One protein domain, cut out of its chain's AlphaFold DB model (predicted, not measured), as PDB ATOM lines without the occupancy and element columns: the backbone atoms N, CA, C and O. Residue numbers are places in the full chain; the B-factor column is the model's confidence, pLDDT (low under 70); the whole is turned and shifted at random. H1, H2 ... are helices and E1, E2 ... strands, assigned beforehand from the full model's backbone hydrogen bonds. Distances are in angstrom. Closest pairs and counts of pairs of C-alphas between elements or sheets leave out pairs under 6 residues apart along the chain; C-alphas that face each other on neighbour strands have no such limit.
ATOM      1  N   ILE A   5      35.840  46.830  89.873       95.19
ATOM      2  CA  ILE A   5      36.724  45.667  89.822       95.19
ATOM      3  C   ILE A   5      37.311  45.461  91.225       95.19
ATOM      4  O   ILE A   5      37.942  46.348  91.801       95.19
ATOM      5  N   THR A   6      37.071  44.292  91.814       94.69
ATOM      6  CA  THR A   6      37.471  43.978  93.199       94.69
ATOM      7  C   THR A   6      38.768  43.179  93.276       94.69
ATOM      8  O   THR A   6      39.363  43.089  94.349       94.69
ATOM      9  N   ASN A   7      39.228  42.637  92.145       92.12
ATOM     10  CA  ASN A   7      40.542  42.027  91.989       92.12
ATOM     11  C   ASN A   7      41.243  42.631  90.769       92.12
ATOM     12  O   ASN A   7      40.799  42.457  89.636       92.12
ATOM     13  N   ASP A   8      42.341  43.338  91.017       88.88
ATOM     14  CA  ASP A   8      43.159  44.004  90.003       88.88
ATOM     15  C   ASP A   8      43.998  43.021  89.165       88.88
ATOM     16  O   ASP A   8      44.598  43.400  88.155       88.88
ATOM     17  N   ARG A   9      44.025  41.738  89.545       90.69
ATOM     18  CA  ARG A   9      44.635  40.652  88.778       90.69
ATOM     19  C   ARG A   9      43.569  39.809  88.070       90.69
ATOM     20  O   ARG A   9      42.528  39.511  88.659       90.69
ATOM     21  N   PRO A  10      43.851  39.346  86.838       91.75
ATOM     22  CA  PRO A  10      43.003  38.368  86.175       91.75
ATOM     23  C   PRO A  10      42.812  37.113  87.027       91.75
ATOM     24  O   PRO A  10      43.780  36.545  87.533       91.75
ATOM     25  N   ILE A  11      41.568  36.653  87.138       94.38
ATOM     26  CA  ILE A  11      41.210  35.399  87.816       94.38
ATOM     27  C   ILE A  11      41.140  34.212  86.844       94.38
ATOM     28  O   ILE A  11      41.070  33.063  87.276       94.38
ATOM     29  N   GLY A  12      41.174  34.471  85.532       94.31
ATOM     30  CA  GLY A  12      41.128  33.433  84.508       94.31
ATOM     31  C   GLY A  12      41.181  33.968  83.077       94.31
ATOM     32  O   GLY A  12      41.229  35.174  82.843       94.31
ATOM     33  N   HIS A  13      41.167  33.043  82.116       93.69
ATOM     34  CA  HIS A  13      41.074  33.329  80.685       93.69
ATOM     35  C   HIS A  13      40.025  32.412  80.049       93.69
ATOM     36  O   HIS A  13      40.067  31.197  80.252       93.69
ATOM     37  N   ILE A  14      39.101  32.971  79.265       90.56
ATOM     38  CA  ILE A  14      38.018  32.223  78.609       90.56
ATOM     39  C   ILE A  14      37.882  32.705  77.167       90.56
ATOM     40  O   ILE A  14      37.616  33.876  76.929       90.56
ATOM     41  N   ALA A  15      38.058  31.800  76.197       87.19
ATOM     42  CA  ALA A  15      37.827  32.063  74.769       87.19
ATOM     43  C   ALA A  15      38.470  33.368  74.237       87.19
ATOM     44  O   ALA A  15      37.851  34.112  73.481       87.19
ATOM     45  N   GLY A  16      39.711  33.666  74.644       90.56
ATOM     46  CA  GLY A  16      40.422  34.892  74.241       90.56
ATOM     47  C   GLY A  16      40.083  36.139  75.069       90.56
ATOM     48  O   GLY A  16      40.624  37.210  74.801       90.56
ATOM     49  N   SER A  17      39.236  35.998  76.086       95.50
ATOM     50  CA  SER A  17      38.949  37.029  77.084       95.50
ATOM     51  C   SER A  17      39.776  36.813  78.348       95.50
ATOM     52  O   SER A  17      40.081  35.678  78.722       95.50
ATOM     53  N   ILE A  18      40.113  37.911  79.009       95.75
ATOM     54  CA  ILE A  18      40.707  37.991  80.338       95.75
ATOM     55  C   ILE A  18      39.566  38.227  81.323       95.75
ATOM     56  O   ILE A  18      38.721  39.090  81.099       95.75
ATOM     57  N   VAL A  19      39.521  37.438  82.391       96.44
ATOM     58  CA  VAL A  19      38.425  37.471  83.360       96.44
ATOM     59  C   VAL A  19      38.868  38.212  84.614       96.44
ATOM     60  O   VAL A  19      39.869  37.840  85.226       96.44
ATOM     61  N   PHE A  20      38.098  39.219  85.019       96.94
ATOM     62  CA  PHE A  20      38.255  39.938  86.282       96.94
ATOM     63  C   PHE A  20      37.057  39.688  87.199       96.94
ATOM     64  O   PHE A  20      35.934  39.493  86.733       96.94
ATOM     65  N   GLN A  21      37.291  39.730  88.511       96.75
ATOM     66  CA  GLN A  21      36.205  39.775  89.486       96.75
ATOM     67  C   GLN A  21      35.755  41.224  89.667       96.75
ATOM     68  O   GLN A  21      36.569  42.096  89.979       96.75
ATOM     69  N   ALA A  22      34.458  41.462  89.518       95.62
ATOM     70  CA  ALA A  22      33.839  42.752  89.765       95.62
ATOM     71  C   ALA A  22      32.609  42.608  90.669       95.62
ATOM     72  O   ALA A  22      32.145  41.499  90.953       95.62
ATOM     73  N   GLU A  23      32.113  43.736  91.159       95.19
ATOM     74  CA  GLU A  23      30.923  43.828  91.995       95.19
ATOM     75  C   GLU A  23      30.110  45.074  91.638       95.19
ATOM     76  O   GLU A  23      30.645  46.112  91.242       95.19
ATOM     77  N   ASP A  24      28.794  44.954  91.770       92.81
ATOM     78  CA  ASP A  24      27.833  46.041  91.650       92.81
ATOM     79  C   ASP A  24      26.759  45.929  92.751       92.81
ATOM     80  O   ASP A  24      26.835  45.081  93.639       92.81
ATOM     81  N   THR A  25      25.707  46.751  92.693       90.62
ATOM     82  CA  THR A  25      24.607  46.714  93.680       90.62
ATOM     83  C   THR A  25      23.844  45.383  93.734       90.62
ATOM     84  O   THR A  25      23.109  45.146  94.689       90.62
ATOM     85  N   GLY A  26      23.967  44.536  92.710       89.25
ATOM     86  CA  GLY A  26      23.401  43.188  92.650       89.25
ATOM     87  C   GLY A  26      24.350  42.091  93.147       89.25
ATOM     88  O   GLY A  26      23.956  40.924  93.146       89.25
ATOM     89  N   GLY A  27      25.576  42.436  93.559       92.56
ATOM     90  CA  GLY A  27      26.586  41.515  94.086       92.56
ATOM     91  C   GLY A  27      27.751  41.235  93.122       92.56
ATOM     92  O   GLY A  27      27.945  41.967  92.147       92.56
ATOM     93  N   PRO A  28      28.545  40.179  93.377       95.00
ATOM     94  CA  PRO A  28      29.711  39.850  92.566       95.00
ATOM     95  C   PRO A  28      29.319  39.303  91.187       95.00
ATOM     96  O   PRO A  28      28.296  38.627  91.034       95.00
ATOM     97  N   PHE A  29      30.145  39.583  90.183       95.25
ATOM     98  CA  PHE A  29      30.015  39.059  88.826       95.25
ATOM     99  C   PHE A  29      31.386  38.985  88.129       95.25
ATOM    100  O   PHE A  29      32.344  39.643  88.536       95.25
ATOM    101  N   GLU A  30      31.488  38.172  87.081       96.12
ATOM    102  CA  GLU A  30      32.696  38.091  86.258       96.12
ATOM    103  C   GLU A  30      32.653  39.106  85.114       96.12
ATOM    104  O   GLU A  30      31.686  39.169  84.352       96.12
ATOM    105  N   LEU A  31      33.730  39.873  84.968       96.12
ATOM    106  CA  LEU A  31      33.948  40.775  83.846       96.12
ATOM    107  C   LEU A  31      34.877  40.100  82.837       96.12
ATOM    108  O   LEU A  31      36.056  39.888  83.115       96.12
ATOM    109  N   TRP A  32      34.347  39.750  81.672       96.31
ATOM    110  CA  TRP A  32      35.093  39.121  80.589       96.31
ATOM    111  C   TRP A  32      35.509  40.195  79.597       96.31
ATOM    112  O   TRP A  32      34.671  40.745  78.894       96.31
ATOM    113  N   VAL A  33      36.800  40.496  79.554       96.38
ATOM    114  CA  VAL A  33      37.371  41.555  78.719       96.38
ATOM    115  C   VAL A  33      38.119  40.917  77.565       96.38
ATOM    116  O   VAL A  33      39.032  40.127  77.802       96.38
ATOM    117  N   ALA A  34      37.799  41.259  76.321       95.94
ATOM    118  CA  ALA A  34      38.570  40.783  75.175       95.94
ATOM    119  C   ALA A  34      40.074  41.082  75.359       95.94
ATOM    120  O   ALA A  34      40.456  42.213  75.668       95.94
ATOM    121  N   GLY A  35      40.952  40.096  75.136       94.38
ATOM    122  CA  GLY A  35      42.397  40.269  75.349       94.38
ATOM    123  C   GLY A  35      42.985  41.446  74.561       94.38
ATOM    124  O   GLY A  35      43.777  42.216  75.094       94.38
ATOM    125  N   LEU A  36      42.500  41.664  73.333       94.69
ATOM    126  CA  LEU A  36      42.892  42.808  72.501       94.69
ATOM    127  C   LEU A  36      42.463  44.159  73.093       94.69
ATOM    128  O   LEU A  36      43.189  45.142  72.953       94.69
ATOM    129  N   LEU A  37      41.299  44.227  73.747       94.62
ATOM    130  CA  LEU A  37      40.848  45.442  74.426       94.62
ATOM    131  C   LEU A  37      41.758  45.747  75.620       94.62
ATOM    132  O   LEU A  37      42.214  46.877  75.770       94.62
ATOM    133  N   TRP A  38      42.087  44.731  76.419       94.06
ATOM    134  CA  TRP A  38      43.009  44.866  77.547       94.06
ATOM    135  C   TRP A  38      44.406  45.343  77.132       94.06
ATOM    136  O   TRP A  38      44.964  46.263  77.733       94.06
ATOM    137  N   GLU A  39      44.976  44.737  76.091       92.69
ATOM    138  CA  GLU A  39      46.279  45.132  75.546       92.69
ATOM    139  C   GLU A  39      46.257  46.573  75.034       92.69
ATOM    140  O   GLU A  39      47.162  47.356  75.331       92.69
ATOM    141  N   ARG A  40      45.194  46.946  74.314       94.00
ATOM    142  CA  ARG A  40      45.017  48.299  73.790       94.00
ATOM    143  C   ARG A  40      44.928  49.337  74.907       94.00
ATOM    144  O   ARG A  40      45.625  50.343  74.836       94.00
ATOM    145  N   LEU A  41      44.119  49.095  75.937       93.12
ATOM    146  CA  LEU A  41      43.950  50.037  77.045       93.12
ATOM    147  C   LEU A  41      45.266  50.284  77.794       93.12
ATOM    148  O   LEU A  41      45.597  51.428  78.086       93.12
ATOM    149  N   GLN A  42      46.061  49.240  78.039       90.62
ATOM    150  CA  GLN A  42      47.379  49.405  78.662       90.62
ATOM    151  C   GLN A  42      48.367  50.173  77.772       90.62
ATOM    152  O   GLN A  42      49.232  50.881  78.286       90.62
ATOM    153  N   ALA A  43      48.268  50.031  76.446       90.19
ATOM    154  CA  ALA A  43      49.104  50.765  75.498       90.19
ATOM    155  C   ALA A  43      48.703  52.247  75.362       90.19
ATOM    156  O   ALA A  43      49.553  53.076  75.044       90.19
ATOM    157  N   GLU A  44      47.432  52.581  75.608       90.00
ATOM    158  CA  GLU A  44      46.893  53.950  75.567       90.00
ATOM    159  C   GLU A  44      47.162  54.756  76.851       90.00
ATOM    160  O   GLU A  44      46.917  55.963  76.871       90.00
ATOM    161  N   ALA A  45      47.674  54.119  77.908       87.12
ATOM    162  CA  ALA A  45      47.967  54.778  79.175       87.12
ATOM    163  C   ALA A  45      48.909  55.993  78.982       87.12
ATOM    164  O   ALA A  45      49.995  55.845  78.405       87.12
ATOM    165  N   PRO A  46      48.539  57.197  79.470       82.31
ATOM    166  CA  PRO A  46      49.402  58.377  79.410       82.31
ATOM    167  C   PRO A  46      50.743  58.137  80.140       82.31
ATOM    168  O   PRO A  46      50.759  57.661  81.268       82.31
ATOM    169  N   ILE A  47      51.879  58.469  79.515       69.75
ATOM    170  CA  ILE A  47      53.248  58.243  80.047       69.75
ATOM    171  C   ILE A  47      53.683  59.436  80.944       69.75
ATOM    172  O   ILE A  47      53.403  60.569  80.540       69.75
ATOM    173  N   PRO A  48      54.414  59.261  82.084       52.12
ATOM    174  CA  PRO A  48      55.258  58.115  82.448       52.12
ATOM    175  C   PRO A  48      54.899  57.392  83.752       52.12
ATOM    176  O   PRO A  48      54.638  58.021  84.774       52.12
ATOM    177  N   GLY A  49      55.032  56.065  83.711       52.88
ATOM    178  CA  GLY A  49      54.830  55.181  84.849       52.88
ATOM    179  C   GLY A  49      54.972  53.702  84.474       52.88
ATOM    180  O   GLY A  49      54.815  53.362  83.301       52.88
ATOM    181  N   ASP A  50      55.356  52.858  85.431       60.44
ATOM    182  CA  ASP A  50      55.721  51.438  85.276       60.44
ATOM    183  C   ASP A  50      54.521  50.575  84.810       60.44
ATOM    184  O   ASP A  50      53.418  51.072  84.578       60.44
ATOM    185  N   GLY A  51      54.696  49.259  84.655       63.59
ATOM    186  CA  GLY A  51      53.609  48.346  84.260       63.59
ATOM    187  C   GLY A  51      52.348  48.434  85.142       63.59
ATOM    188  O   GLY A  51      51.248  48.152  84.664       63.59
ATOM    189  N   ASP A  52      52.495  48.868  86.397       79.56
ATOM    190  CA  ASP A  52      51.388  49.094  87.330       79.56
ATOM    191  C   ASP A  52      50.509  50.295  86.926       79.56
ATOM    192  O   ASP A  52      49.289  50.152  86.897       79.56
ATOM    193  N   ASP A  53      51.085  51.417  86.480       83.19
ATOM    194  CA  ASP A  53      50.315  52.603  86.059       83.19
ATOM    195  C   ASP A  53      49.479  52.325  84.799       83.19
ATOM    196  O   ASP A  53      48.348  52.796  84.650       83.19
ATOM    197  N   ARG A  54      50.007  51.492  83.892       88.38
ATOM    198  CA  ARG A  54      49.277  51.047  82.693       88.38
ATOM    199  C   ARG A  54      48.098  50.148  83.037       88.38
ATOM    200  O   ARG A  54      47.041  50.259  82.415       88.38
ATOM    201  N   ARG A  55      48.287  49.250  84.007       91.19
ATOM    202  CA  ARG A  55      47.234  48.357  84.493       91.19
ATOM    203  C   ARG A  55      46.126  49.168  85.154       91.19
ATOM    204  O   ARG A  55      44.967  48.983  84.803       91.19
ATOM    205  N   ASP A  56      46.476  50.072  86.060       91.62
ATOM    206  CA  ASP A  56      45.503  50.854  86.824       91.62
ATOM    207  C   ASP A  56      44.696  51.790  85.908       91.62
ATOM    208  O   ASP A  56      43.476  51.923  86.063       91.62
ATOM    209  N   TYR A  57      45.341  52.351  84.876       92.38
ATOM    210  CA  TYR A  57      44.654  53.058  83.796       92.38
ATOM    211  C   TYR A  57      43.655  52.150  83.066       92.38
ATOM    212  O   TYR A  57      42.482  52.501  82.934       92.38
ATOM    213  N   ALA A  58      44.090  50.967  82.623       94.00
ATOM    214  CA  ALA A  58      43.220  50.037  81.912       94.00
ATOM    215  C   ALA A  58      42.022  49.595  82.768       94.00
ATOM    216  O   ALA A  58      40.895  49.599  82.277       94.00
ATOM    217  N   LEU A  59      42.235  49.288  84.050       94.62
ATOM    218  CA  LEU A  59      41.170  48.941  84.997       94.62
ATOM    219  C   LEU A  59      40.159  50.084  85.155       94.62
ATOM    220  O   LEU A  59      38.957  49.852  85.036       94.62
ATOM    221  N   SER A  60      40.632  51.323  85.317       93.44
ATOM    222  CA  SER A  60      39.765  52.507  85.426       93.44
ATOM    223  C   SER A  60      38.909  52.712  84.169       93.44
ATOM    224  O   SER A  60      37.726  53.045  84.252       93.44
ATOM    225  N   MET A  61      39.487  52.477  82.987       95.25
ATOM    226  CA  MET A  61      38.765  52.571  81.716       95.25
ATOM    227  C   MET A  61      37.720  51.464  81.551       95.25
ATOM    228  O   MET A  61      36.636  51.725  81.022       95.25
ATOM    229  N   LEU A  62      38.003  50.245  82.017       95.06
ATOM    230  CA  LEU A  62      37.032  49.149  82.022       95.06
ATOM    231  C   LEU A  62      35.855  49.450  82.953       95.06
ATOM    232  O   LEU A  62      34.706  49.292  82.542       95.06
ATOM    233  N   GLU A  63      36.123  49.941  84.166       94.38
ATOM    234  CA  GLU A  63      35.086  50.369  85.111       94.38
ATOM    235  C   GLU A  63      34.199  51.470  84.520       94.38
ATOM    236  O   GLU A  63      32.973  51.364  84.561       94.38
ATOM    237  N   ALA A  64      34.805  52.484  83.895       92.44
ATOM    238  CA  ALA A  64      34.075  53.559  83.229       92.44
ATOM    239  C   ALA A  64      33.224  53.048  82.053       92.44
ATOM    240  O   ALA A  64      32.076  53.459  81.898       92.44
ATOM    241  N   THR A  65      33.761  52.126  81.249       91.31
ATOM    242  CA  THR A  65      33.052  51.539  80.099       91.31
ATOM    243  C   THR A  65      31.843  50.713  80.540       91.31
ATOM    244  O   THR A  65      30.804  50.722  79.883       91.31
ATOM    245  N   ALA A  66      31.953  50.016  81.668       89.69
ATOM    246  CA  ALA A  66      30.901  49.160  82.200       89.69
ATOM    247  C   ALA A  66      29.959  49.850  83.205       89.69
ATOM    248  O   ALA A  66      29.028  49.206  83.687       89.69
ATOM    249  N   ALA A  67      30.132  51.146  83.492       86.88
ATOM    250  CA  ALA A  67      29.341  51.888  84.485       86.88
ATOM    251  C   ALA A  67      27.817  51.892  84.224       86.88
ATOM    252  O   ALA A  67      27.012  52.017  85.154       86.88
ATOM    253  N   ASP A  68      27.406  51.729  82.967       84.81
ATOM    254  CA  ASP A  68      25.993  51.652  82.575       84.81
ATOM    255  C   ASP A  68      25.602  50.284  82.001       84.81
ATOM    256  O   ASP A  68      24.454  50.067  81.607       84.81
ATOM    257  N   ALA A  69      26.536  49.334  81.977       89.44
ATOM    258  CA  ALA A  69      26.272  47.992  81.495       89.44
ATOM    259  C   ALA A  69      25.668  47.122  82.609       89.44
ATOM    260  O   ALA A  69      26.028  47.222  83.779       89.44
ATOM    261  N   THR A  70      24.728  46.251  82.242       89.56
ATOM    262  CA  THR A  70      24.083  45.325  83.184       89.56
ATOM    263  C   THR A  70      24.615  43.910  82.958       89.56
ATOM    264  O   THR A  70      24.507  43.415  81.833       89.56
ATOM    265  N   PRO A  71      25.155  43.229  83.987       92.19
ATOM    266  CA  PRO A  71      25.559  41.836  83.861       92.19
ATOM    267  C   PRO A  71      24.371  40.930  83.518       92.19
ATOM    268  O   PRO A  71      23.283  41.050  84.083       92.19
ATOM    269  N   SER A  72      24.604  39.985  82.616       94.06
ATOM    270  CA  SER A  72      23.676  38.901  82.289       94.06
ATOM    271  C   SER A  72      23.850  37.719  83.250       94.06
ATOM    272  O   SER A  72      24.881  37.604  83.906       94.06
ATOM    273  N   ILE A  73      22.856  36.831  83.348       94.25
ATOM    274  CA  ILE A  73      22.956  35.595  84.140       94.25
ATOM    275  C   ILE A  73      23.172  34.426  83.177       94.25
ATOM    276  O   ILE A  73      22.319  34.145  82.335       94.25
ATOM    277  N   ALA A  74      24.311  33.751  83.299       90.81
ATOM    278  CA  ALA A  74      24.648  32.558  82.536       90.81
ATOM    279  C   ALA A  74      23.865  31.324  83.028       90.81
ATOM    280  O   ALA A  74      23.308  31.300  84.124       90.81
ATOM    281  N   ASN A  75      23.862  30.250  82.230       88.38
ATOM    282  CA  ASN A  75      23.094  29.023  82.507       88.38
ATOM    283  C   ASN A  75      23.456  28.327  83.834       88.38
ATOM    284  O   ASN A  75      22.666  27.549  84.357       88.38
ATOM    285  N   ASN A  76      24.645  28.588  84.373       88.31
ATOM    286  CA  ASN A  76      25.115  28.082  85.665       88.31
ATOM    287  C   ASN A  76      24.794  29.026  86.844       88.31
ATOM    288  O   ASN A  76      25.287  28.803  87.945       88.31
ATOM    289  N   GLY A  77      24.002  30.080  86.622       89.44
ATOM    290  CA  GLY A  77      23.643  31.085  87.627       89.44
ATOM    291  C   GLY A  77      24.704  32.166  87.854       89.44
ATOM    292  O   GLY A  77      24.489  33.064  88.665       89.44
ATOM    293  N   LEU A  78      25.833  32.108  87.142       92.69
ATOM    294  CA  LEU A  78      26.897  33.098  87.243       92.69
ATOM    295  C   LEU A  78      26.478  34.407  86.572       92.69
ATOM    296  O   LEU A  78      25.973  34.409  85.450       92.69
ATOM    297  N   ARG A  79      26.735  35.531  87.238       96.06
ATOM    298  CA  ARG A  79      26.566  36.858  86.644       96.06
ATOM    299  C   ARG A  79      27.804  37.193  85.815       96.06
ATOM    300  O   ARG A  79      28.917  37.080  86.323       96.06
ATOM    301  N   VAL A  80      27.607  37.597  84.564       95.12
ATOM    302  CA  VAL A  80      28.686  37.865  83.605       95.12
ATOM    303  C   VAL A  80      28.405  39.140  82.824       95.12
ATOM    304  O   VAL A  80      27.311  39.324  82.280       95.12
ATOM    305  N   LEU A  81      29.419  39.992  82.722       95.19
ATOM    306  CA  LEU A  81      29.455  41.131  81.816       95.19
ATOM    307  C   LEU A  81      30.603  40.943  80.820       95.19
ATOM    308  O   LEU A  81      31.702  40.577  81.224       95.19
ATOM    309  N   ILE A  82      30.351  41.190  79.536       94.69
ATOM    310  CA  ILE A  82      31.331  40.997  78.461       94.69
ATOM    311  C   ILE A  82      31.656  42.357  77.839       94.69
ATOM    312  O   ILE A  82      30.729  43.077  77.457       94.69
ATOM    313  N   LEU A  83      32.949  42.680  77.749       92.31
ATOM    314  CA  LEU A  83      33.515  43.887  77.140       92.31
ATOM    315  C   LEU A  83      34.473  43.547  75.992       92.31
ATOM    316  O   LEU A  83      35.322  42.639  76.159       92.31
TER     317      LEU A  83
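AT A GLANCE: This is residues 5 to 83 of the 83 residues of an uncharacterized protein of Sphingomonas solaris (UniProt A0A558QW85). A strongly twisted four-stranded sheet makes one end of an elongated body, and two steeply tilted helices, H1 and H2, reach out to make the other. The printed part has 79 residues, with E1, E2, E3, H1, H2, E4 in chain order; the mixed sheet runs E1, E2, E3, E4. The class is mixed, the whole compact with a radius of gyration of the C-alphas of 12.7 A, spanning 42 by 26 by 18 A.

HOW THE PARTS SIT: Start at E1, residues 12 to 14, in a hairpin with E2, residues 17 to 24: N 14 and O 17 are 2.9 A apart. E2 and E3, residues 27 to 34, form another, with N 20 and O 31 at 2.9 A; E1 E2 E3 is a meander, each strand the antiparallel neighbour of the one before. H1, residues 35 to 44, is on the sheet. H2, residues 51 to 66, touches H1 with residues 54 to 61 alone, opposite ways at a steep tilt of 65 degrees; the closest C-alphas, of Gln 42 and Arg 54, are 4.7 A apart. H2 only grazes the sheet, with residues 59 to 66. E4, residues 79 to 82, is parallel to E3, with N 32 and O 81 at 2.8 A; E3, H1 H2, E4 is a strand-helix-strand unit, helices between parallel neighbours, its crossover left-handed. In H1 and H2 every O i to N i+4 pair is within hydrogen-bond range.

IN THESE COORDINATES: Find C-alpha 12 at (41.128, 33.433, 84.508), where E1 begins. E2 measures 20.4 A and bends by 56 degrees at residue 21; E3 measures 22.4 A, H1 14.4 A and H2 22.8 A. E4 ends at C-alpha 82, (31.331, 40.997, 78.461).

THE WHOLE: The farthest C-alphas, of Pro 48 and Asn 75, are 43.4 A apart. The printed part has no cut; the link from H2 to E4 is long, 12 residues. Look for pLDDT under 70 at residues 47 to 51.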